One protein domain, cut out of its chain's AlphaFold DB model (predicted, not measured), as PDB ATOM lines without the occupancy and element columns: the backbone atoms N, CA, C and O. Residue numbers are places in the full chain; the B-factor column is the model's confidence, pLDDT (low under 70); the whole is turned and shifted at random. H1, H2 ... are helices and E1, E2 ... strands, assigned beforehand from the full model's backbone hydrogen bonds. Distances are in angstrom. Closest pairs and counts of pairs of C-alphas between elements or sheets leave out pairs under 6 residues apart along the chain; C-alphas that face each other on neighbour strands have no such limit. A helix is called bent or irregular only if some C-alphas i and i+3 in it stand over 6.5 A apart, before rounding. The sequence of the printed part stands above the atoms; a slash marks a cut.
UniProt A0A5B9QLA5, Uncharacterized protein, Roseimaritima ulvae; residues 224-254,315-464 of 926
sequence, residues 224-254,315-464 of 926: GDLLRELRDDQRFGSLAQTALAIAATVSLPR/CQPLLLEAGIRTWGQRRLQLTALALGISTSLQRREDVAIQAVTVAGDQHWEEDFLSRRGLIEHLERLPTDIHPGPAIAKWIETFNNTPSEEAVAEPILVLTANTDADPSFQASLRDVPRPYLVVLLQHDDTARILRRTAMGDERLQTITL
ATOM      1  N   GLY A 224     172.291 179.518 154.571       85.56
ATOM      2  CA  GLY A 224     173.402 180.464 154.480       85.56
ATOM      3  C   GLY A 224     174.467 180.138 153.423       85.56
ATOM      4  O   GLY A 224     175.267 181.028 153.137       85.56
ATOM      5  N   ASP A 225     174.525 178.907 152.900       87.81
ATOM      6  CA  ASP A 225     175.400 178.485 151.794       87.81
ATOM      7  C   ASP A 225     174.720 178.750 150.441       87.81
ATOM      8  O   ASP A 225     175.321 179.418 149.602       87.81
ATOM      9  N   LEU A 226     173.433 178.396 150.293       88.62
ATOM     10  CA  LEU A 226     172.611 178.756 149.127       88.62
ATOM     11  C   LEU A 226     172.601 180.277 148.893       88.62
ATOM     12  O   LEU A 226     172.716 180.741 147.765       88.62
ATOM     13  N   LEU A 227     172.518 181.087 149.953       89.94
ATOM     14  CA  LEU A 227     172.592 182.550 149.834       89.94
ATOM     15  C   LEU A 227     173.996 183.071 149.468       89.94
ATOM     16  O   LEU A 227     174.133 184.243 149.130       89.94
ATOM     17  N   ARG A 228     175.048 182.248 149.558       86.75
ATOM     18  CA  ARG A 228     176.403 182.581 149.081       86.75
ATOM     19  C   ARG A 228     176.626 182.132 147.639       86.75
ATOM     20  O   ARG A 228     177.240 182.887 146.898       86.75
ATOM     21  N   GLU A 229     176.077 180.983 147.254       86.06
ATOM     22  CA  GLU A 229     175.941 180.516 145.866       86.06
ATOM     23  C   GLU A 229     175.144 181.535 145.029       86.06
ATOM     24  O   GLU A 229     175.653 182.099 144.066       86.06
ATOM     25  N   LEU A 230     173.931 181.883 145.471       84.62
ATOM     26  CA  LEU A 230     173.040 182.821 144.782       84.62
ATOM     27  C   LEU A 230     173.430 184.302 144.929       84.62
ATOM     28  O   LEU A 230     172.739 185.146 144.369       84.62
ATOM     29  N   ARG A 231     174.485 184.660 145.680       79.06
ATOM     30  CA  ARG A 231     174.842 186.070 145.963       79.06
ATOM     31  C   ARG A 231     175.154 186.868 144.697       79.06
ATOM     32  O   ARG A 231     174.825 188.055 144.628       79.06
ATOM     33  N   ASP A 232     175.784 186.201 143.738       72.50
ATOM     34  CA  ASP A 232     176.316 186.796 142.510       72.50
ATOM     35  C   ASP A 232     175.461 186.404 141.277       72.50
ATOM     36  O   ASP A 232     175.796 186.739 140.144       72.50
ATOM     37  N   ASP A 233     174.324 185.729 141.503       74.38
ATOM     38  CA  ASP A 233     173.345 185.344 140.482       74.38
ATOM     39  C   ASP A 233     172.514 186.547 139.998       74.38
ATOM     40  O   ASP A 233     172.017 187.341 140.799       74.38
ATOM     41  N   GLN A 234     172.284 186.650 138.685       64.06
ATOM     42  CA  GLN A 234     171.590 187.798 138.080       64.06
ATOM     43  C   GLN A 234     170.126 187.970 138.536       64.06
ATOM     44  O   GLN A 234     169.619 189.092 138.537       64.06
ATOM     45  N   ARG A 235     169.443 186.887 138.940       66.38
ATOM     46  CA  ARG A 235     168.025 186.912 139.349       66.38
ATOM     47  C   ARG A 235     167.864 186.952 140.865       66.38
ATOM     48  O   ARG A 235     167.038 187.701 141.382       66.38
ATOM     49  N   PHE A 236     168.655 186.162 141.588       78.69
ATOM     50  CA  PHE A 236     168.526 185.996 143.037       78.69
ATOM     51  C   PHE A 236     169.549 186.788 143.860       78.69
ATOM     52  O   PHE A 236     169.341 186.934 145.065       78.69
ATOM     53  N   GLY A 237     170.574 187.385 143.243       77.00
ATOM     54  CA  GLY A 237     171.652 188.115 143.920       77.00
ATOM     55  C   GLY A 237     171.176 189.182 144.901       77.00
ATOM     56  O   GLY A 237     171.597 189.188 146.054       77.00
ATOM     57  N   SER A 238     170.223 190.035 144.510       76.38
ATOM     58  CA  SER A 238     169.700 191.073 145.416       76.38
ATOM     59  C   SER A 238     168.941 190.481 146.618       76.38
ATOM     60  O   SER A 238     169.088 190.954 147.748       76.38
ATOM     61  N   LEU A 239     168.197 189.388 146.416       84.62
ATOM     62  CA  LEU A 239     167.509 188.667 147.492       84.62
ATOM     63  C   LEU A 239     168.507 187.978 148.430       84.62
ATOM     64  O   LEU A 239     168.393 188.102 149.652       84.62
ATOM     65  N   ALA A 240     169.524 187.331 147.867       87.00
ATOM     66  CA  ALA A 240     170.583 186.651 148.596       87.00
ATOM     67  C   ALA A 240     171.439 187.622 149.429       87.00
ATOM     68  O   ALA A 240     171.621 187.420 150.633       87.00
ATOM     69  N   GLN A 241     171.884 188.729 148.829       81.94
ATOM     70  CA  GLN A 241     172.630 189.793 149.505       81.94
ATOM     71  C   GLN A 241     171.823 190.413 150.653       81.94
ATOM     72  O   GLN A 241     172.360 190.593 151.749       81.94
ATOM     73  N   THR A 242     170.526 190.680 150.454       84.69
ATOM     74  CA  THR A 242     169.699 191.264 151.522       84.69
ATOM     75  C   THR A 242     169.438 190.271 152.649       84.69
ATOM     76  O   THR A 242     169.570 190.636 153.815       84.69
ATOM     77  N   ALA A 243     169.150 189.003 152.343       90.44
ATOM     78  CA  ALA A 243     169.005 187.959 153.358       90.44
ATOM     79  C   ALA A 243     170.298 187.766 154.176       90.44
ATOM     80  O   ALA A 243     170.239 187.630 155.398       90.44
ATOM     81  N   LEU A 244     171.479 187.843 153.547       87.69
ATOM     82  CA  LEU A 244     172.766 187.828 154.253       87.69
ATOM     83  C   LEU A 244     172.975 189.068 155.141       87.69
ATOM     84  O   LEU A 244     173.495 188.928 156.252       87.69
ATOM     85  N   ALA A 245     172.546 190.253 154.697       84.25
ATOM     86  CA  ALA A 245     172.611 191.489 155.482       84.25
ATOM     87  C   ALA A 245     171.631 191.480 156.675       84.25
ATOM     88  O   ALA A 245     171.996 191.887 157.783       84.25
ATOM     89  N   ILE A 246     170.426 190.929 156.496       88.44
ATOM     90  CA  ILE A 246     169.468 190.655 157.579       88.44
ATOM     91  C   ILE A 246     170.097 189.668 158.563       88.44
ATOM     92  O   ILE A 246     170.153 189.948 159.756       88.44
ATOM     93  N   ALA A 247     170.678 188.565 158.082       88.44
ATOM     94  CA  ALA A 247     171.342 187.574 158.929       88.44
ATOM     95  C   ALA A 247     172.549 188.133 159.710       88.44
ATOM     96  O   ALA A 247     172.967 187.537 160.701       88.44
ATOM     97  N   ALA A 248     173.149 189.240 159.264       82.50
ATOM     98  CA  ALA A 248     174.234 189.939 159.958       82.50
ATOM     99  C   ALA A 248     173.747 191.009 160.958       82.50
ATOM    100  O   ALA A 248     174.529 191.444 161.802       82.50
ATOM    101  N   THR A 249     172.480 191.431 160.880       82.56
ATOM    102  CA  THR A 249     171.909 192.523 161.696       82.56
ATOM    103  C   THR A 249     170.807 192.069 162.659       82.56
ATOM    104  O   THR A 249     170.594 192.713 163.687       82.56
ATOM    105  N   VAL A 250     170.125 190.953 162.382       84.88
ATOM    106  CA  VAL A 250     169.058 190.405 163.228       84.88
ATOM    107  C   VAL A 250     169.609 189.736 164.492       84.88
ATOM    108  O   VAL A 250     170.443 188.831 164.437       84.88
ATOM    109  N   SER A 251     169.103 190.163 165.649       78.69
ATOM    110  CA  SER A 251     169.478 189.664 166.972       78.69
ATOM    111  C   SER A 251     168.233 189.229 167.742       78.69
ATOM    112  O   SER A 251     167.727 189.954 168.601       78.69
ATOM    113  N   LEU A 252     167.769 188.009 167.473       75.12
ATOM    114  CA  LEU A 252     166.742 187.370 168.296       75.12
ATOM    115  C   LEU A 252     167.269 187.158 169.736       75.12
ATOM    116  O   LEU A 252     168.455 186.832 169.906       75.12
ATOM    117  N   PRO A 253     166.437 187.371 170.774       63.59
ATOM    118  CA  PRO A 253     166.827 187.160 172.163       63.59
ATOM    119  C   PRO A 253     167.016 185.667 172.458       63.59
ATOM    120  O   PRO A 253     166.320 184.827 171.895       63.59
ATOM    121  N   ARG A 254     167.928 185.338 173.382       58.25
ATOM    122  CA  ARG A 254     167.980 183.993 173.979       58.25
ATOM    123  C   ARG A 254     166.737 183.759 174.834       58.25
ATOM    124  O   ARG A 254     166.199 184.705 175.416       58.25
ATOM    125  N   CYS A 315     163.730 171.899 166.858       81.88
ATOM    126  CA  CYS A 315     163.065 172.563 165.739       81.88
ATOM    127  C   CYS A 315     162.669 174.014 166.081       81.88
ATOM    128  O   CYS A 315     162.169 174.297 167.176       81.88
ATOM    129  N   GLN A 316     162.847 174.928 165.121       87.62
ATOM    130  CA  GLN A 316     162.327 176.296 165.131       87.62
ATOM    131  C   GLN A 316     161.315 176.498 163.993       87.62
ATOM    132  O   GLN A 316     161.720 176.643 162.836       87.62
ATOM    133  N   PRO A 317     160.005 176.579 164.302       90.56
ATOM    134  CA  PRO A 317     158.990 176.945 163.326       90.56
ATOM    135  C   PRO A 317     159.124 178.402 162.886       90.56
ATOM    136  O   PRO A 317     159.270 179.306 163.722       90.56
ATOM    137  N   LEU A 318     159.042 178.619 161.578       93.19
ATOM    138  CA  LEU A 318     159.105 179.923 160.929       93.19
ATOM    139  C   LEU A 318     157.944 180.031 159.934       93.19
ATOM    140  O   LEU A 318     158.016 179.505 158.823       93.19
ATOM    141  N   LEU A 319     156.862 180.685 160.357       95.38
ATOM    142  CA  LEU A 319     155.638 180.828 159.574       95.38
ATOM    143  C   LEU A 319     155.690 182.124 158.760       95.38
ATOM    144  O   LEU A 319     155.912 183.203 159.311       95.38
ATOM    145  N   LEU A 320     155.454 182.014 157.458       95.12
ATOM    146  CA  LEU A 320     155.603 183.089 156.484       95.12
ATOM    147  C   LEU A 320     154.252 183.458 155.862       95.12
ATOM    148  O   LEU A 320     153.571 182.614 155.279       95.12
ATOM    149  N   GLU A 321     153.855 184.724 155.991       93.50
ATOM    150  CA  GLU A 321     152.622 185.257 155.406       93.50
ATOM    151  C   GLU A 321     152.630 185.171 153.871       93.50
ATOM    152  O   GLU A 321     153.503 185.736 153.208       93.50
ATOM    153  N   ALA A 322     151.595 184.553 153.301       86.69
ATOM    154  CA  ALA A 322     151.238 184.708 151.898       86.69
ATOM    155  C   ALA A 322     149.752 185.071 151.746       86.69
ATOM    156  O   ALA A 322     148.888 184.616 152.493       86.69
ATOM    157  N   GLY A 323     149.461 185.921 150.764       79.06
ATOM    158  CA  GLY A 323     148.119 186.424 150.477       79.06
ATOM    159  C   GLY A 323     148.193 187.664 149.595       79.06
ATOM    160  O   GLY A 323     149.282 188.150 149.288       79.06
ATOM    161  N   ILE A 324     147.050 188.238 149.227       76.88
ATOM    162  CA  ILE A 324     146.982 189.385 148.303       76.88
ATOM    163  C   ILE A 324     147.759 190.622 148.805       76.88
ATOM    164  O   ILE A 324     148.225 191.431 148.007       76.88
ATOM    165  N   ARG A 325     147.966 190.746 150.127       79.75
ATOM    166  CA  ARG A 325     148.756 191.819 150.767       79.75
ATOM    167  C   ARG A 325     150.271 191.669 150.595       79.75
ATOM    168  O   ARG A 325     150.992 192.645 150.796       79.75
ATOM    169  N   THR A 326     150.752 190.481 150.224       79.31
ATOM    170  CA  THR A 326     152.183 190.209 150.013       79.31
ATOM    171  C   THR A 326     152.585 190.199 148.546       79.31
ATOM    172  O   THR A 326     153.777 190.223 148.249       79.31
ATOM    173  N   TRP A 327     151.629 190.203 147.616       76.62
ATOM    174  CA  TRP A 327     151.919 190.226 146.184       76.62
ATOM    175  C   TRP A 327     152.799 191.430 145.805       76.62
ATOM    176  O   TRP A 327     152.752 192.496 146.423       76.62
ATOM    177  N   GLY A 328     153.635 191.260 144.781       71.56
ATOM    178  CA  GLY A 328     154.651 192.250 144.432       71.56
ATOM    179  C   GLY A 328     155.923 192.131 145.280       71.56
ATOM    180  O   GLY A 328     156.314 191.047 145.714       71.56
ATOM    181  N   GLN A 329     156.565 193.277 145.511       76.56
ATOM    182  CA  GLN A 329     157.846 193.417 146.216       76.56
ATOM    183  C   GLN A 329     157.794 192.943 147.684       76.56
ATOM    184  O   GLN A 329     158.785 192.460 148.233       76.56
ATOM    185  N   ARG A 330     156.613 193.027 148.320       79.62
ATOM    186  CA  ARG A 330     156.405 192.657 149.730       79.62
ATOM    187  C   ARG A 330     156.725 191.185 149.999       79.62
ATOM    188  O   ARG A 330     157.331 190.894 151.025       79.62
ATOM    189  N   ARG A 331     156.409 190.269 149.076       86.69
ATOM    190  CA  ARG A 331     156.763 188.847 149.201       86.69
ATOM    191  C   ARG A 331     158.270 188.667 149.254       86.69
ATOM    192  O   ARG A 331     158.736 188.038 150.188       86.69
ATOM    193  N   LEU A 332     159.037 189.259 148.335       86.31
ATOM    194  CA  LEU A 332     160.496 189.087 148.339       86.31
ATOM    195  C   LEU A 332     161.131 189.661 149.613       86.31
ATOM    196  O   LEU A 332     162.072 189.074 150.141       86.31
ATOM    197  N   GLN A 333     160.571 190.743 150.164       87.50
ATOM    198  CA  GLN A 333     160.963 191.266 151.477       87.50
ATOM    199  C   GLN A 333     160.657 190.298 152.629       87.50
ATOM    200  O   GLN A 333     161.520 190.084 153.480       87.50
ATOM    201  N   LEU A 334     159.482 189.666 152.646       90.62
ATOM    202  CA  LEU A 334     159.130 188.636 153.630       90.62
ATOM    203  C   LEU A 334     160.001 187.373 153.472       90.62
ATOM    204  O   LEU A 334     160.525 186.869 154.463       90.62
ATOM    205  N   THR A 335     160.236 186.904 152.242       92.31
ATOM    206  CA  THR A 335     161.116 185.766 151.935       92.31
ATOM    207  C   THR A 335     162.557 186.045 152.373       92.31
ATOM    208  O   THR A 335     163.172 185.198 153.014       92.31
ATOM    209  N   ALA A 336     163.105 187.237 152.114       91.62
ATOM    210  CA  ALA A 336     164.453 187.598 152.565       91.62
ATOM    211  C   ALA A 336     164.554 187.782 154.087       91.62
ATOM    212  O   ALA A 336     165.575 187.410 154.671       91.62
ATOM    213  N   LEU A 337     163.501 188.286 154.744       92.25
ATOM    214  CA  LEU A 337     163.390 188.265 156.206       92.25
ATOM    215  C   LEU A 337     163.447 186.829 156.733       92.25
ATOM    216  O   LEU A 337     164.270 186.548 157.601       92.25
ATOM    217  N   ALA A 338     162.648 185.915 156.177       93.31
ATOM    218  CA  ALA A 338     162.652 184.508 156.565       93.31
ATOM    219  C   ALA A 338     164.029 183.853 156.353       93.31
ATOM    220  O   ALA A 338     164.612 183.334 157.300       93.31
ATOM    221  N   LEU A 339     164.608 183.956 155.152       93.25
ATOM    222  CA  LEU A 339     165.928 183.407 154.815       93.25
ATOM    223  C   LEU A 339     167.053 183.981 155.694       93.25
ATOM    224  O   LEU A 339     167.949 183.245 156.121       93.25
ATOM    225  N   GLY A 340     167.003 185.280 155.999       91.44
ATOM    226  CA  GLY A 340     167.958 185.945 156.885       91.44
ATOM    227  C   GLY A 340     167.814 185.525 158.351       91.44
ATOM    228  O   GLY A 340     168.818 185.323 159.037       91.44
ATOM    229  N   ILE A 341     166.581 185.319 158.820       90.56
ATOM    230  CA  ILE A 341     166.274 184.778 160.150       90.56
ATOM    231  C   ILE A 341     166.772 183.332 160.265       90.56
ATOM    232  O   ILE A 341     167.569 183.052 161.161       90.56
ATOM    233  N   SER A 342     166.414 182.451 159.323       90.94
ATOM    234  CA  SER A 342     166.909 181.065 159.241       90.94
ATOM    235  C   SER A 342     168.435 181.009 159.282       90.94
ATOM    236  O   SER A 342     169.019 180.271 160.070       90.94
ATOM    237  N   THR A 343     169.094 181.858 158.489       89.88
ATOM    238  CA  THR A 343     170.559 181.933 158.421       89.88
ATOM    239  C   THR A 343     171.190 182.483 159.707       89.88
ATOM    240  O   THR A 343     172.319 182.120 160.025       89.88
ATOM    241  N   SER A 344     170.505 183.345 160.467       87.00
ATOM    242  CA  SER A 344     170.989 183.819 161.775       87.00
ATOM    243  C   SER A 344     170.838 182.751 162.866       87.00
ATOM    244  O   SER A 344     171.750 182.555 163.668       87.00
ATOM    245  N   LEU A 345     169.731 182.000 162.851       84.44
ATOM    246  CA  LEU A 345     169.471 180.883 163.767       84.44
ATOM    247  C   LEU A 345     170.476 179.735 163.557       84.44
ATOM    248  O   LEU A 345     171.182 179.373 164.497       84.44
ATOM    249  N   GLN A 346     170.661 179.284 162.309       83.19
ATOM    250  CA  GLN A 346     171.632 178.247 161.898       83.19
ATOM    251  C   GLN A 346     173.111 178.577 162.225       83.19
ATOM    252  O   GLN A 346     173.985 177.721 162.088       83.19
ATOM    253  N   ARG A 347     173.431 179.822 162.620       73.12
ATOM    254  CA  ARG A 347     174.769 180.232 163.100       73.12
ATOM    255  C   ARG A 347     174.927 180.164 164.621       73.12
ATOM    256  O   ARG A 347     176.055 180.247 165.103       73.12
ATOM    257  N   ARG A 348     173.826 180.130 165.375       63.31
ATOM    258  CA  ARG A 348     173.805 180.315 166.839       63.31
ATOM    259  C   ARG A 348     173.401 179.047 167.583       63.31
ATOM    260  O   ARG A 348     173.842 178.860 168.715       63.31
ATOM    261  N   GLU A 349     172.574 178.213 166.961       60.31
ATOM    262  CA  GLU A 349     171.916 177.059 167.572       60.31
ATOM    263  C   GLU A 349     171.925 175.869 166.595       60.31
ATOM    264  O   GLU A 349     171.844 176.055 165.381       60.31
ATOM    265  N   ASP A 350     172.036 174.648 167.123       67.69
ATOM    266  CA  ASP A 350     172.061 173.395 166.346       67.69
ATOM    267  C   ASP A 350     170.617 172.913 166.103       67.69
ATOM    268  O   ASP A 350     170.167 171.898 166.635       67.69
ATOM    269  N   VAL A 351     169.846 173.766 165.418       74.00
ATOM    270  CA  VAL A 351     168.376 173.735 165.358       74.00
ATOM    271  C   VAL A 351     167.898 173.699 163.910       74.00
ATOM    272  O   VAL A 351     168.260 174.551 163.095       74.00
ATOM    273  N   ALA A 352     167.039 172.728 163.601       82.19
ATOM    274  CA  ALA A 352     166.367 172.626 162.313       82.19
ATOM    275  C   ALA A 352     165.331 173.750 162.157       82.19
ATOM    276  O   ALA A 352     164.585 174.051 163.089       82.19
ATOM    277  N   ILE A 353     165.255 174.366 160.975       87.81
ATOM    278  CA  ILE A 353     164.242 175.389 160.682       87.81
ATOM    279  C   ILE A 353     163.103 174.747 159.896       87.81
ATOM    280  O   ILE A 353     163.309 174.334 158.756       87.81
ATOM    281  N   GLN A 354     161.903 174.706 160.473       90.06
ATOM    282  CA  GLN A 354     160.693 174.303 159.756       90.06
ATOM    283  C   GLN A 354     160.041 175.560 159.169       90.06
ATOM    284  O   GLN A 354     159.292 176.270 159.845       90.06
ATOM    285  N   ALA A 355     160.397 175.873 157.922       92.44
ATOM    286  CA  ALA A 355     159.816 176.980 157.172       92.44
ATOM    287  C   ALA A 355     158.447 176.573 156.606       92.44
ATOM    288  O   ALA A 355     158.338 175.566 155.905       92.44
ATOM    289  N   VAL A 356     157.408 177.353 156.914       93.62
ATOM    290  CA  VAL A 356     156.023 177.066 156.515       93.62
ATOM    291  C   VAL A 356     155.367 178.331 155.969       93.62
ATOM    292  O   VAL A 356     155.214 179.312 156.692       93.62
ATOM    293  N   THR A 357     154.913 178.318 154.719       94.19
ATOM    294  CA  THR A 357     154.060 179.393 154.188       94.19
ATOM    295  C   THR A 357     152.611 179.156 154.592       94.19
ATOM    296  O   THR A 357     152.119 178.032 154.508       94.19
ATOM    297  N   VAL A 358     151.914 180.218 154.998       94.56
ATOM    298  CA  VAL A 358     150.519 180.195 155.464       94.56
ATOM    299  C   VAL A 358     149.665 181.207 154.697       94.56
ATOM    300  O   VAL A 358     150.079 182.352 154.516       94.56
ATOM    301  N   ALA A 359     148.468 180.801 154.263       92.81
ATOM    302  CA  ALA A 359     147.506 181.652 153.552       92.81
ATOM    303  C   ALA A 359     146.070 181.143 153.735       92.81
ATOM    304  O   ALA A 359     145.842 179.941 153.657       92.81
ATOM    305  N   GLY A 360     145.097 182.032 153.964       90.75
ATOM    306  CA  GLY A 360     143.696 181.633 154.162       90.75
ATOM    307  C   GLY A 360     143.545 180.640 155.319       90.75
ATOM    308  O   GLY A 360     143.815 180.988 156.469       90.75
ATOM    309  N   ASP A 361     143.156 179.399 155.007       91.56
ATOM    310  CA  ASP A 361     143.130 178.241 155.918       91.56
ATOM    311  C   ASP A 361     144.175 177.144 155.580       91.56
ATOM    312  O   ASP A 361     144.153 176.052 156.161       91.56
ATOM    313  N   GLN A 362     145.091 177.427 154.650       91.88
ATOM    314  CA  GLN A 362     146.047 176.501 154.033       91.88
ATOM    315  C   GLN A 362     147.496 176.783 154.459       91.88
ATOM    316  O   GLN A 362     147.849 177.900 154.848       91.88
ATOM    317  N   HIS A 363     148.350 175.761 154.376       93.44
ATOM    318  CA  HIS A 363     149.780 175.875 154.658       93.44
ATOM    319  C   HIS A 363     150.617 174.900 153.818       93.44
ATOM    320  O   HIS A 363     150.114 173.862 153.386       93.44
ATOM    321  N   TRP A 364     151.895 175.229 153.615       92.25
ATOM    322  CA  TRP A 364     152.872 174.431 152.861       92.25
ATOM    323  C   TRP A 364     154.245 174.509 153.530       92.25
ATOM    324  O   TRP A 364     154.659 175.596 153.924       92.25
ATOM    325  N   GLU A 365     154.958 173.388 153.626       91.62
ATOM    326  CA  GLU A 365     156.372 173.369 154.029       91.62
ATOM    327  C   GLU A 365     157.269 173.794 152.855       91.62
ATOM    328  O   GLU A 365     156.960 173.484 151.702       91.62
ATOM    329  N   GLU A 366     158.362 174.512 153.135       90.44
ATOM    330  CA  GLU A 366     159.197 175.166 152.113       90.44
ATOM    331  C   GLU A 366     160.660 174.686 152.131       90.44
ATOM    332  O   GLU A 366     161.316 174.653 153.174       90.44
ATOM    333  N   ASP A 367     161.212 174.392 150.949       87.38
ATOM    334  CA  ASP A 367     162.639 174.100 150.752       87.38
ATOM    335  C   ASP A 367     163.430 175.404 150.541       87.38
ATOM    336  O   ASP A 367     163.445 175.986 149.457       87.38
ATOM    337  N   PHE A 368     164.122 175.846 151.593       89.62
ATOM    338  CA  PHE A 368     165.068 176.970 151.569       89.62
ATOM    339  C   PHE A 368     166.540 176.508 151.603       89.62
ATOM    340  O   PHE A 368     167.400 177.182 152.188       89.62
ATOM    341  N   LEU A 369     166.830 175.353 150.992       89.56
ATOM    342  CA  LEU A 369     168.178 174.814 150.769       89.56
ATOM    343  C   LEU A 369     168.512 174.689 149.274       89.56
ATOM    344  O   LEU A 369     169.677 174.833 148.907       89.56
ATOM    345  N   SER A 370     167.515 174.508 148.396       87.00
ATOM    346  CA  SER A 370     167.714 174.484 146.940       87.00
ATOM    347  C   SER A 370     167.168 175.718 146.206       87.00
ATOM    348  O   SER A 370     166.136 176.294 146.557       87.00
ATOM    349  N   ARG A 371     167.817 176.072 145.086       83.75
ATOM    350  CA  ARG A 371     167.338 177.093 144.132       83.75
ATOM    351  C   ARG A 371     165.924 176.796 143.609       83.75
ATOM    352  O   ARG A 371     165.166 177.723 143.342       83.75
ATOM    353  N   ARG A 372     165.559 175.513 143.478       83.12
ATOM    354  CA  ARG A 372     164.228 175.063 143.036       83.12
ATOM    355  C   ARG A 372     163.164 175.334 144.102       83.12
ATOM    356  O   ARG A 372     162.130 175.898 143.768       83.12
ATOM    357  N   GLY A 373     163.425 174.990 145.361       83.06
ATOM    358  CA  GLY A 373     162.493 175.242 146.465       83.06
ATOM    359  C   GLY A 373     162.219 176.734 146.678       83.06
ATOM    360  O   GLY A 373     161.068 177.139 146.840       83.06
ATOM    361  N   LEU A 374     163.251 177.576 146.532       86.12
ATOM    362  CA  LEU A 374     163.093 179.032 146.526       86.12
ATOM    363  C   LEU A 374     162.179 179.521 145.385       86.12
ATOM    364  O   LEU A 374     161.364 180.414 145.607       86.12
ATOM    365  N   ILE A 375     162.272 178.938 144.184       81.81
ATOM    366  CA  ILE A 375     161.365 179.252 143.065       81.81
ATOM    367  C   ILE A 375     159.935 178.796 143.384       81.81
ATOM    368  O   ILE A 375     159.010 179.595 143.266       81.81
ATOM    369  N   GLU A 376     159.745 177.562 143.852       84.25
ATOM    370  CA  GLU A 376     158.422 176.991 144.162       84.25
ATOM    371  C   GLU A 376     157.680 177.776 145.262       84.25
ATOM    372  O   GLU A 376     156.464 177.967 145.178       84.25
ATOM    373  N   HIS A 377     158.407 178.309 146.249       87.12
ATOM    374  CA  HIS A 377     157.881 179.276 147.214       87.12
ATOM    375  C   HIS A 377     157.437 180.591 146.540       87.12
ATOM    376  O   HIS A 377     156.344 181.101 146.799       87.12
ATOM    377  N   LEU A 378     158.273 181.149 145.660       84.12
ATOM    378  CA  LEU A 378     158.032 182.439 145.007       84.12
ATOM    379  C   LEU A 378     156.987 182.394 143.882       84.12
ATOM    380  O   LEU A 378     156.423 183.433 143.541       84.12
ATOM    381  N   GLU A 379     156.664 181.228 143.333       80.69
ATOM    382  CA  GLU A 379     155.544 181.066 142.396       80.69
ATOM    383  C   GLU A 379     154.178 181.015 143.109       80.69
ATOM    384  O   GLU A 379     153.144 181.305 142.502       80.69
ATOM    385  N   ARG A 380     154.149 180.733 144.420       79.75
ATOM    386  CA  ARG A 380     152.917 180.587 145.208       79.75
ATOM    387  C   ARG A 380     152.202 181.938 145.404       79.75
ATOM    388  O   ARG A 380     152.701 182.837 146.083       79.75
ATOM    389  N   LEU A 381     151.022 182.084 144.788       77.19
ATOM    390  CA  LEU A 381     150.195 183.308 144.754       77.19
ATOM    391  C   LEU A 381     148.760 183.068 145.285       77.19
ATOM    392  O   LEU A 381     147.801 183.100 144.512       77.19
ATOM    393  N   PRO A 382     148.573 182.819 146.595       77.12
ATOM    394  CA  PRO A 382     147.241 182.716 147.186       77.12
ATOM    395  C   PRO A 382     146.549 184.088 147.229       77.12
ATOM    396  O   PRO A 382     147.195 185.120 147.433       77.12
ATOM    397  N   THR A 383     145.231 184.098 147.030       76.12
ATOM    398  CA  THR A 383     144.396 185.310 146.902       76.12
ATOM    399  C   THR A 383     143.839 185.837 148.226       76.12
ATOM    400  O   THR A 383     143.183 186.875 148.249       76.12
ATOM    401  N   ASP A 384     144.062 185.122 149.327       88.62
ATOM    402  CA  ASP A 384     143.481 185.411 150.636       88.62
ATOM    403  C   ASP A 384     143.937 186.752 151.224       88.62
ATOM    404  O   ASP A 384     145.055 187.218 151.001       88.62
ATOM    405  N   ILE A 385     143.059 187.375 152.014       76.25
ATOM    406  CA  ILE A 385     143.296 188.709 152.585       76.25
ATOM    407  C   ILE A 385     144.292 188.658 153.755       76.25
ATOM    408  O   ILE A 385     145.078 189.589 153.919       76.25
ATOM    409  N   HIS A 386     144.257 187.589 154.558       89.38
ATOM    410  CA  HIS A 386     145.142 187.359 155.702       89.38
ATOM    411  C   HIS A 386     145.254 185.847 156.016       89.38
ATOM    412  O   HIS A 386     144.296 185.109 155.782       89.38
ATOM    413  N   PRO A 387     146.366 185.358 156.599       94.12
ATOM    414  CA  PRO A 387     146.582 183.938 156.911       94.12
ATOM    415  C   PRO A 387     146.061 183.536 158.307       94.12
ATOM    416  O   PRO A 387     146.583 182.620 158.937       94.12
ATOM    417  N   GLY A 388     145.073 184.261 158.839       93.44
ATOM    418  CA  GLY A 388     144.642 184.135 160.239       93.44
ATOM    419  C   GLY A 388     144.168 182.723 160.617       93.44
ATOM    420  O   GLY A 388     144.714 182.146 161.560       93.44
ATOM    421  N   PRO A 389     143.202 182.141 159.877       93.25
ATOM    422  CA  PRO A 389     142.742 180.772 160.105       93.25
ATOM    423  C   PRO A 389     143.851 179.728 159.935       93.25
ATOM    424  O   PRO A 389     143.946 178.815 160.752       93.25
ATOM    425  N   ALA A 390     144.720 179.876 158.929       94.31
ATOM    426  CA  ALA A 390     145.858 178.988 158.694       94.31
ATOM    427  C   ALA A 390     146.834 178.968 159.880       94.31
ATOM    428  O   ALA A 390     147.218 177.889 160.324       94.31
ATOM    429  N   ILE A 391     147.191 180.135 160.430       93.94
ATOM    430  CA  ILE A 391     148.074 180.245 161.603       93.94
ATOM    431  C   ILE A 391     147.427 179.603 162.834       93.94
ATOM    432  O   ILE A 391     148.081 178.817 163.516       93.94
ATOM    433  N   ALA A 392     146.149 179.886 163.108       90.62
ATOM    434  CA  ALA A 392     145.444 179.303 164.251       90.62
ATOM    435  C   ALA A 392     145.374 177.765 164.153       90.62
ATOM    436  O   ALA A 392     145.802 177.069 165.071       90.62
ATOM    437  N   LYS A 393     144.935 177.244 163.000       90.00
ATOM    438  CA  LYS A 393     144.840 175.810 162.669       90.00
ATOM    439  C   LYS A 393     146.200 175.107 162.705       90.00
ATOM    440  O   LYS A 393     146.289 173.983 163.196       90.00
ATOM    441  N   TRP A 394     147.261 175.755 162.215       91.12
ATOM    442  CA  TRP A 394     148.623 175.220 162.280       91.12
ATOM    443  C   TRP A 394     149.107 175.149 163.730       91.12
ATOM    444  O   TRP A 394     149.517 174.080 164.161       91.12
ATOM    445  N   ILE A 395     148.983 176.226 164.518       86.19
ATOM    446  CA  ILE A 395     149.431 176.254 165.923       86.19
ATOM    447  C   ILE A 395     148.612 175.288 166.798       86.19
ATOM    448  O   ILE A 395     149.170 174.643 167.684       86.19
ATOM    449  N   GLU A 396     147.310 175.134 166.548       83.19
ATOM    450  CA  GLU A 396     146.474 174.122 167.207       83.19
ATOM    451  C   GLU A 396     146.941 172.698 166.866       83.19
ATOM    452  O   GLU A 396     147.185 171.897 167.769       83.19
ATOM    453  N   THR A 397     147.134 172.392 165.579       82.00
ATOM    454  CA  THR A 397     147.650 171.085 165.126       82.00
ATOM    455  C   THR A 397     149.036 170.808 165.709       82.00
ATOM    456  O   THR A 397     149.316 169.692 166.143       82.00
ATOM    457  N   PHE A 398     149.887 171.832 165.774       77.31
ATOM    458  CA  PHE A 398     151.245 171.743 166.288       77.31
ATOM    459  C   PHE A 398     151.273 171.411 167.783       77.31
ATOM    460  O   PHE A 398     151.894 170.433 168.186       77.31
ATOM    461  N   ASN A 399     150.534 172.164 168.604       74.12
ATOM    462  CA  ASN A 399     150.461 171.932 170.052       74.12
ATOM    463  C   ASN A 399     149.763 170.610 170.420       74.12
ATOM    464  O   ASN A 399     150.047 170.044 171.474       74.12
ATOM    465  N   ASN A 400     148.856 170.118 169.569       71.62
ATOM    466  CA  ASN A 400     148.163 168.842 169.766       71.62
ATOM    467  C   ASN A 400     148.944 167.625 169.230       71.62
ATOM    468  O   ASN A 400     148.525 166.489 169.463       71.62
ATOM    469  N   THR A 401     150.066 167.828 168.529       69.12
ATOM    470  CA  THR A 401     150.925 166.742 168.033       69.12
ATOM    471  C   THR A 401     151.960 166.372 169.105       69.12
ATOM    472  O   THR A 401     152.797 167.207 169.445       69.12
ATOM    473  N   PRO A 402     151.951 165.142 169.658       57.59
ATOM    474  CA  PRO A 402     152.903 164.746 170.693       57.59
ATOM    475  C   PRO A 402     154.306 164.529 170.103       57.59
ATOM    476  O   PRO A 402     154.609 163.465 169.568       57.59
ATOM    477  N   SER A 403     155.161 165.545 170.226       59.38
ATOM    478  CA  SER A 403     156.599 165.472 169.946       59.38
ATOM    479  C   SER A 403     157.378 165.050 171.196       59.38
ATOM    480  O   SER A 403     157.124 165.567 172.285       59.38
ATOM    481  N   GLU A 404     158.353 164.147 171.045       55.88
ATOM    482  CA  GLU A 404     159.358 163.871 172.089       55.88
ATOM    483  C   GLU A 404     160.456 164.953 172.127       55.88
ATOM    484  O   GLU A 404     161.084 165.174 173.164       55.88
ATOM    485  N   GLU A 405     160.663 165.663 171.015       61.31
ATOM    486  CA  GLU A 405     161.584 166.794 170.920       61.31
ATOM    487  C   GLU A 405     160.918 168.085 171.404       61.31
ATOM    488  O   GLU A 405     159.781 168.395 171.033       61.31
ATOM    489  N   ALA A 406     161.649 168.885 172.186       65.44
ATOM    490  CA  ALA A 406     161.225 170.241 172.502       65.44
ATOM    491  C   ALA A 406     161.280 171.134 171.250       65.44
ATOM    492  O   ALA A 406     162.107 170.946 170.352       65.44
ATOM    493  N   VAL A 407     160.415 172.147 171.215       71.69
ATOM    494  CA  VAL A 407     160.252 173.044 170.066       71.69
ATOM    495  C   VAL A 407     160.357 174.499 170.506       71.69
ATOM    496  O   VAL A 407     160.065 174.863 171.648       71.69
ATOM    497  N   ALA A 408     160.819 175.342 169.592       77.69
ATOM    498  CA  ALA A 408     160.899 176.773 169.776       77.69
ATOM    499  C   ALA A 408     159.548 177.486 169.998       77.69
ATOM    500  O   ALA A 408     158.487 176.978 169.645       77.69
ATOM    501  N   GLU A 409     159.605 178.746 170.461       82.81
ATOM    502  CA  GLU A 409     158.454 179.643 170.306       82.81
ATOM    503  C   GLU A 409     158.365 180.033 168.819       82.81
ATOM    504  O   GLU A 409     159.404 180.363 168.231       82.81
ATOM    505  N   PRO A 410     157.189 179.942 168.175       89.50
ATOM    506  CA  PRO A 410     157.082 180.129 166.733       89.50
ATOM    507  C   PRO A 410     157.354 181.587 166.347       89.50
ATOM    508  O   PRO A 410     156.977 182.519 167.064       89.50
ATOM    509  N   ILE A 411     158.000 181.775 165.194       92.81
ATOM    510  CA  ILE A 411     158.242 183.091 164.594       92.81
ATOM    511  C   ILE A 411     157.243 183.280 163.452       92.81
ATOM    512  O   ILE A 411     157.262 182.514 162.493       92.81
ATOM    513  N   LEU A 412     156.396 184.306 163.540       95.00
ATOM    514  CA  LEU A 412     155.498 184.726 162.464       95.00
ATOM    515  C   LEU A 412     156.130 185.904 161.706       95.00
ATOM    516  O   LEU A 412     156.419 186.941 162.308       95.00
ATOM    517  N   VAL A 413     156.331 185.777 160.396       95.75
ATOM    518  CA  VAL A 413     156.861 186.840 159.524       95.75
ATOM    519  C   VAL A 413     155.706 187.404 158.697       95.75
ATOM    520  O   VAL A 413     155.175 186.720 157.823       95.75
ATOM    521  N   LEU A 414     155.294 188.633 159.021       95.06
ATOM    522  CA  LEU A 414     154.014 189.229 158.624       95.06
ATOM    523  C   LEU A 414     154.183 190.660 158.081       95.06
ATOM    524  O   LEU A 414     155.176 191.337 158.359       95.06
ATOM    525  N   THR A 415     153.175 191.182 157.381       92.44
ATOM    526  CA  THR A 415     153.065 192.621 157.095       92.44
ATOM    527  C   THR A 415     152.343 193.365 158.218       92.44
ATOM    528  O   THR A 415     151.405 192.862 158.838       92.44
ATOM    529  N   ALA A 416     152.719 194.627 158.443       89.50
ATOM    530  CA  ALA A 416     152.029 195.507 159.386       89.50
ATOM    531  C   ALA A 416     150.543 195.733 159.034       89.50
ATOM    532  O   ALA A 416     149.748 196.018 159.921       89.50
ATOM    533  N   ASN A 417     150.159 195.581 157.759       85.25
ATOM    534  CA  ASN A 417     148.762 195.672 157.323       85.25
ATOM    535  C   ASN A 417     147.955 194.427 157.677       85.25
ATOM    536  O   ASN A 417     146.802 194.550 158.076       85.25
ATOM    537  N   THR A 418     148.527 193.233 157.518       91.50
ATOM    538  CA  THR A 418     147.899 191.993 157.985       91.50
ATOM    539  C   THR A 418     147.746 192.019 159.503       91.50
ATOM    540  O   THR A 418     146.658 191.754 160.006       91.50
ATOM    541  N   ASP A 419     148.778 192.455 160.229       91.44
ATOM    542  CA  ASP A 419     148.716 192.562 161.688       91.44
ATOM    543  C   ASP A 419     147.710 193.611 162.191       91.44
ATOM    544  O   ASP A 419     147.034 193.384 163.191       91.44
ATOM    545  N   ALA A 420     147.550 194.733 161.486       88.00
ATOM    546  CA  ALA A 420     146.555 195.753 161.821       88.00
ATOM    547  C   ALA A 420     145.100 195.349 161.500       88.00
ATOM    548  O   ALA A 420     144.179 196.104 161.822       88.00
ATOM    549  N   ASP A 421     144.859 194.200 160.858       86.81
ATOM    550  CA  ASP A 421     143.524 193.830 160.396       86.81
ATOM    551  C   ASP A 421     142.627 193.274 161.526       86.81
ATOM    552  O   ASP A 421     142.993 192.287 162.174       86.81
ATOM    553  N   PRO A 422     141.414 193.822 161.745       90.06
ATOM    554  CA  PRO A 422     140.499 193.324 162.772       90.06
ATOM    555  C   PRO A 422     140.095 191.850 162.611       90.06
ATOM    556  O   PRO A 422     139.853 191.177 163.613       90.06
ATOM    557  N   SER A 423     140.025 191.329 161.381       89.19
ATOM    558  CA  SER A 423     139.666 189.928 161.106       89.19
ATOM    559  C   SER A 423     140.842 188.964 161.326       89.19
ATOM    560  O   SER A 423     140.663 187.860 161.855       89.19
ATOM    561  N   PHE A 424     142.068 189.419 161.058       92.69
ATOM    562  CA  PHE A 424     143.291 188.720 161.453       92.69
ATOM    563  C   PHE A 424     143.443 188.675 162.980       92.69
ATOM    564  O   PHE A 424     143.608 187.596 163.546       92.69
ATOM    565  N   GLN A 425     143.283 189.813 163.662       90.88
ATOM    566  CA  GLN A 425     143.339 189.891 165.128       90.88
ATOM    567  C   GLN A 425     142.210 189.109 165.819       90.88
ATOM    568  O   GLN A 425     142.393 188.613 166.931       90.88
ATOM    569  N   ALA A 426     141.054 188.939 165.168       90.06
ATOM    570  CA  ALA A 426     140.026 188.009 165.633       90.06
ATOM    571  C   ALA A 426     140.490 186.544 165.534       90.06
ATOM    572  O   ALA A 426     140.293 185.793 166.483       90.06
ATOM    573  N   SER A 427     141.157 186.161 164.438       91.50
ATOM    574  CA  SER A 427     141.687 184.800 164.240       91.50
ATOM    575  C   SER A 427     142.824 184.453 165.215       91.50
ATOM    576  O   SER A 427     142.915 183.322 165.678       91.50
ATOM    577  N   LEU A 428     143.690 185.420 165.548       89.31
ATOM    578  CA  LEU A 428     144.832 185.231 166.459       89.31
ATOM    579  C   LEU A 428     144.504 185.514 167.941       89.31
ATOM    580  O   LEU A 428     145.411 185.548 168.778       89.31
ATOM    581  N   ARG A 429     143.225 185.713 168.289       85.38
ATOM    582  CA  ARG A 429     142.788 185.999 169.665       85.38
ATOM    583  C   ARG A 429     143.154 184.879 170.634       85.38
ATOM    584  O   ARG A 429     143.736 185.152 171.681       85.38
ATOM    585  N   ASP A 430     142.816 183.652 170.254       82.50
ATOM    586  CA  ASP A 430     142.887 182.466 171.113       82.50
ATOM    587  C   ASP A 430     144.183 181.654 170.889       82.50
ATOM    588  O   ASP A 430     144.384 180.597 171.484       82.50
ATOM    589  N   VAL A 431     145.098 182.172 170.057       85.44
ATOM    590  CA  VAL A 431     146.427 181.590 169.814       85.44
ATOM    591  C   VAL A 431     147.299 181.718 171.078       85.44
ATOM    592  O   VAL A 431     147.503 182.844 171.554       85.44
ATOM    593  N   PRO A 432     147.854 180.608 171.614       82.19
ATOM    594  CA  PRO A 432     148.709 180.626 172.800       82.19
ATOM    595  C   PRO A 432     149.908 181.571 172.673       82.19
ATOM    596  O   PRO A 432     150.506 181.700 171.608       82.19
ATOM    597  N   ARG A 433     150.280 182.219 173.783       84.31
ATOM    598  CA  ARG A 433     151.396 183.177 173.873       84.31
ATOM    599  C   ARG A 433     152.406 182.696 174.930       84.31
ATOM    600  O   ARG A 433     151.963 182.172 175.953       84.31
ATOM    601  N   PRO A 434     153.724 182.922 174.764       83.50
ATOM    602  CA  PRO A 434     154.330 183.846 173.810       83.50
ATOM    603  C   PRO A 434     154.621 183.272 172.419       83.50
ATOM    604  O   PRO A 434     154.832 182.076 172.251       83.50
ATOM    605  N   TYR A 435     154.690 184.173 171.439       88.56
ATOM    606  CA  TYR A 435     155.270 183.929 170.116       88.56
ATOM    607  C   TYR A 435     156.009 185.178 169.619       88.56
ATOM    608  O   TYR A 435     155.776 186.292 170.102       88.56
ATOM    609  N   LEU A 436     156.910 184.994 168.656       91.12
ATOM    610  CA  LEU A 436     157.645 186.080 168.013       91.12
ATOM    611  C   LEU A 436     156.915 186.540 166.750       91.12
ATOM    612  O   LEU A 436     156.339 185.741 166.018       91.12
ATOM    613  N   VAL A 437     156.954 187.843 166.492       93.25
ATOM    614  CA  VAL A 437     156.326 188.485 165.337       93.25
ATOM    615  C   VAL A 437     157.326 189.440 164.690       93.25
ATOM    616  O   VAL A 437     157.927 190.278 165.360       93.25
ATOM    617  N   VAL A 438     157.504 189.317 163.378       94.88
ATOM    618  CA  VAL A 438     158.371 190.171 162.561       94.88
ATOM    619  C   VAL A 438     157.481 190.939 161.594       94.88
ATOM    620  O   VAL A 438     157.037 190.387 160.592       94.88
ATOM    621  N   LEU A 439     157.191 192.202 161.918       94.25
ATOM    622  CA  LEU A 439     156.293 193.064 161.147       94.25
ATOM    623  C   LEU A 439     157.059 193.910 160.135       94.25
ATOM    624  O   LEU A 439     157.658 194.928 160.505       94.25
ATOM    625  N   LEU A 440     156.961 193.546 158.859       92.06
ATOM    626  CA  LEU A 440     157.371 194.385 157.735       92.06
ATOM    627  C   LEU A 440     156.484 195.641 157.667       92.06
ATOM    628  O   LEU A 440     155.264 195.551 157.511       92.06
ATOM    629  N   GLN A 441     157.097 196.809 157.836       88.00
ATOM    630  CA  GLN A 441     156.449 198.120 157.816       88.00
ATOM    631  C   GLN A 441     156.374 198.690 156.389       88.00
ATOM    632  O   GLN A 441     156.983 198.174 155.454       88.00
ATOM    633  N   HIS A 442     155.649 199.798 156.221       72.44
ATOM    634  CA  HIS A 442     155.562 200.503 154.937       72.44
ATOM    635  C   HIS A 442     156.875 201.179 154.511       72.44
ATOM    636  O   HIS A 442     157.116 201.306 153.315       72.44
ATOM    637  N   ASP A 443     157.698 201.597 155.476       75.50
ATOM    638  CA  ASP A 443     158.968 202.321 155.309       75.50
ATOM    639  C   ASP A 443     160.183 201.387 155.133       75.50
ATOM    640  O   ASP A 443     161.315 201.778 155.408       75.50
ATOM    641  N   ASP A 444     159.929 200.137 154.736       76.12
ATOM    642  CA  ASP A 444     160.906 199.053 154.574       76.12
ATOM    643  C   ASP A 444     161.767 198.769 155.824       76.12
ATOM    644  O   ASP A 444     162.770 198.055 155.779       76.12
ATOM    645  N   THR A 445     161.318 199.219 157.001       86.25
ATOM    646  CA  THR A 445     161.783 198.668 158.277       86.25
ATOM    647  C   THR A 445     161.021 197.387 158.625       86.25
ATOM    648  O   THR A 445     159.851 197.218 158.282       86.25
ATOM    649  N   ALA A 446     161.657 196.470 159.353       90.88
ATOM    650  CA  ALA A 446     160.990 195.341 159.990       90.88
ATOM    651  C   ALA A 446     161.133 195.445 161.514       90.88
ATOM    652  O   ALA A 446     162.225 195.661 162.051       90.88
ATOM    653  N   ARG A 447     160.012 195.311 162.227       92.50
ATOM    654  CA  ARG A 447     159.948 195.406 163.693       92.50
ATOM    655  C   ARG A 447     159.792 194.016 164.283       92.50
ATOM    656  O   ARG A 447     158.841 193.319 163.950       92.50
ATOM    657  N   ILE A 448     160.711 193.634 165.164       92.62
ATOM    658  CA  ILE A 448     160.682 192.344 165.852       92.62
ATOM    659  C   ILE A 448     160.049 192.558 167.222       92.62
ATOM    660  O   ILE A 448     160.574 193.310 168.051       92.62
ATOM    661  N   LEU A 449     158.904 191.919 167.427       91.88
ATOM    662  CA  LEU A 449     158.083 191.973 168.627       91.88
ATOM    663  C   LEU A 449     157.979 190.574 169.243       91.88
ATOM    664  O   LEU A 449     157.987 189.569 168.531       91.88
ATOM    665  N   ARG A 450     157.806 190.509 170.560       90.62
ATOM    666  CA  ARG A 450     157.398 189.304 171.281       90.62
ATOM    667  C   ARG A 450     156.006 189.531 171.845       90.62
ATOM    668  O   ARG A 450     155.807 190.402 172.692       90.62
ATOM    669  N   ARG A 451     155.028 188.777 171.349       88.25
ATOM    670  CA  ARG A 451     153.641 188.865 171.809       88.25
ATOM    671  C   ARG A 451     153.489 188.091 173.100       88.25
ATOM    672  O   ARG A 451     153.748 186.895 173.131       88.25
ATOM    673  N   THR A 452     153.032 188.749 174.157       84.81
ATOM    674  CA  THR A 452     152.758 188.114 175.454       84.81
ATOM    675  C   THR A 452     151.280 188.256 175.826       84.81
ATOM    676  O   THR A 452     150.514 188.953 175.151       84.81
ATOM    677  N   ALA A 453     150.858 187.611 176.915       77.12
ATOM    678  CA  ALA A 453     149.541 187.851 177.511       77.12
ATOM    679  C   ALA A 453     149.402 189.267 178.118       77.12
ATOM    680  O   ALA A 453     148.288 189.744 178.297       77.12
ATOM    681  N   MET A 454     150.522 189.946 178.404       74.88
ATOM    682  CA  MET A 454     150.564 191.286 179.009       74.88
ATOM    683  C   MET A 454     150.685 192.421 177.974       74.88
ATOM    684  O   MET A 454     150.626 193.590 178.347       74.88
ATOM    685  N   GLY A 455     150.875 192.093 176.690       77.50
ATOM    686  CA  GLY A 455     151.119 193.043 175.599       77.50
ATOM    687  C   GLY A 455     152.308 192.656 174.712       77.50
ATOM    688  O   GLY A 455     152.898 191.583 174.878       77.50
ATOM    689  N   ASP A 456     152.653 193.539 173.777       84.88
ATOM    690  CA  ASP A 456     153.732 193.336 172.804       84.88
ATOM    691  C   ASP A 456     155.040 193.990 173.284       84.88
ATOM    692  O   ASP A 456     155.136 195.210 173.429       84.88
ATOM    693  N   GLU A 457     156.073 193.177 173.499       83.88
ATOM    694  CA  GLU A 457     157.427 193.623 173.834       83.88
ATOM    695  C   GLU A 457     158.219 193.882 172.543       83.88
ATOM    696  O   GLU A 457     158.436 192.969 171.746       83.88
ATOM    697  N   ARG A 458     158.674 195.120 172.301       87.56
ATOM    698  CA  ARG A 458     159.504 195.435 171.123       87.56
ATOM    699  C   ARG A 458     160.969 195.088 171.382       87.56
ATOM    700  O   ARG A 458     161.641 195.795 172.127       87.56
ATOM    701  N   LEU A 459     161.461 194.066 170.687       85.94
ATOM    702  CA  LEU A 459     162.823 193.541 170.808       85.94
ATOM    703  C   LEU A 459     163.824 194.292 169.924       85.94
ATOM    704  O   LEU A 459     164.878 194.716 170.391       85.94
ATOM    705  N   GLN A 460     163.502 194.462 168.638       87.75
ATOM    706  CA  GLN A 460     164.406 195.074 167.659       87.75
ATOM    707  C   GLN A 460     163.628 195.850 166.589       87.75
ATOM    708  O   GLN A 460     162.431 195.658 166.363       87.75
ATOM    709  N   THR A 461     164.317 196.739 165.887       87.25
ATOM    710  CA  THR A 461     163.899 197.231 164.573       87.25
ATOM    711  C   THR A 461     165.120 197.176 163.667       87.25
ATOM    712  O   THR A 461     166.191 197.635 164.064       87.25
ATOM    713  N   ILE A 462     164.969 196.565 162.497       83.88
ATOM    714  CA  ILE A 462     165.991 196.492 161.452       83.88
ATOM    715  C   ILE A 462     165.492 197.267 160.233       83.88
ATOM    716  O   ILE A 462     164.304 197.232 159.920       83.88
ATOM    717  N   THR A 463     166.386 197.972 159.553       80.06
ATOM    718  CA  THR A 463     166.090 198.601 158.262       80.06
ATOM    719  C   THR A 463     166.506 197.628 157.170       80.06
ATOM    720  O   THR A 463     167.666 197.211 157.144       80.06
ATOM    721  N   LEU A 464     165.589 197.264 156.273       72.94
ATOM    722  CA  LEU A 464     165.980 196.670 155.000       72.94
ATOM    723  C   LEU A 464     166.632 197.800 154.195       72.94
ATOM    724  O   LEU A 464     166.024 198.851 154.013       72.94
TER     725      LEU A 464
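Overview. This is residues 224 to 254 and 315 to 464 of the 926 residues of an uncharacterized protein of Roseimaritima ulvae (UniProt A0A5B9QLA5). A strongly twisted sheet of seven strands makes the core, with the long helix H3 packed on one face and H5 on the other; the helical hairpin of H1 and H2 packs on H3 through H2, and H7 packs on H5. The printed part has 181 residues, with seven named helices and seven named strands in the order H1 H2 E1 H3 E2 E3 H4 H5 E4 H6 H7 E5 E6 E7. The sheet is mixed, in the order E3 E2 E1 E4 E5 E6 E7: neighbours among E2, E1, E4 and E5 are parallel, and the other neighbour pairs are antiparallel. The class is mixed, helices and strands; the whole is compact and rounded, with a radius of gyration of the C-alphas of 15.3 A and spans of 44 by 36 by 28 A.

Along the chain. Start with the sheet at C-alpha 315, (163.065, 172.563, 165.739), where E1, residues 315 to 321, begins; it runs 19.4 A. Look next for E2 at residues 352 to 359, 22.7 A long, and for E3 at 362 to 365. E4 takes residues 411 to 415, E5 435 to 440, and E6 445 to 452, 22.1 A long. E7, residues 455 to 463, is 23.6 A long, bends by 55 degrees at residue 459 and ends at (166.090, 198.601, 158.262). The longest helix is H3, residues 329 to 345; find C-alpha 329 at (157.846, 193.417, 146.216), from where it runs 24.5 A. H1 is residues 224 to 232 and irregular, with C-alphas 229 and 232 7.1 A apart; H2, 237 to 249, is 18.3 A long. H4 is residues 371 to 379, H5 388 to 400 with 18.4 A, H6 416 to 419 and H7 422 to 427.

Arrangement. In the sheet, E1 has E2 on one side, with N 318 and O 354 2.9 A apart, and E4 on the other, with N 413 and O 319 2.8 A apart. E4 and E5 are parallel neighbours, with N 438 and O 412 within hydrogen-bond range at 2.8 A. E2 and E3 form a hairpin, with N 357 and O 364 2.8 A apart. E5, E6 and E7 form a meander, each strand the antiparallel neighbour of the one before; look at N 437 and O 449, 2.9 A, and N 446 and O 462, 2.8 A. E1, H3, E2 and E4, H6 H7, E5 are strand-helix-strand units, parallel neighbour strands with helices between, each with a right-handed crossover. H3 and H5 on opposite faces make three layers with the sheet. H3, 7.9 A over the sheet, runs along E4 at 19 degrees on the local plane. H5, at a height of 9.3 A, lies over E2. H6 is on the same face as H5, over none of the strands. H2 touches H3, closest at the C-alphas of Ala 243 and Gly 340, 4.2 A, at a steep tilt of 48 degrees. H1 touches H2, closest at C-alphas 231 and 237, 4.3 A. H5 touches H7 with residues 388 to 392 alone, closest at C-alphas 388 and 424, 4.9 A. H4 only grazes the sheet and is apart from H5. Every O i to N i+4 pair is within hydrogen-bond range in H2, H3, H4, H5 and H7; H1 has 3 of 5, and H6 is too short for such a pair.

Size, cuts and confidence. The two C-alphas farthest apart, those of Gln 234 and Met 454, are 46.1 A from each other. Residues 255 to 314 are not printed, and C-alphas 254 and 315 stand 14.9 A apart across the cut. Of the links that are printed whole, none is long. Mean pLDDT of the printed part is 84.4; look for values under 70 at residues 234 to 235, 253 to 254, 348 to 350 and 401 to 406.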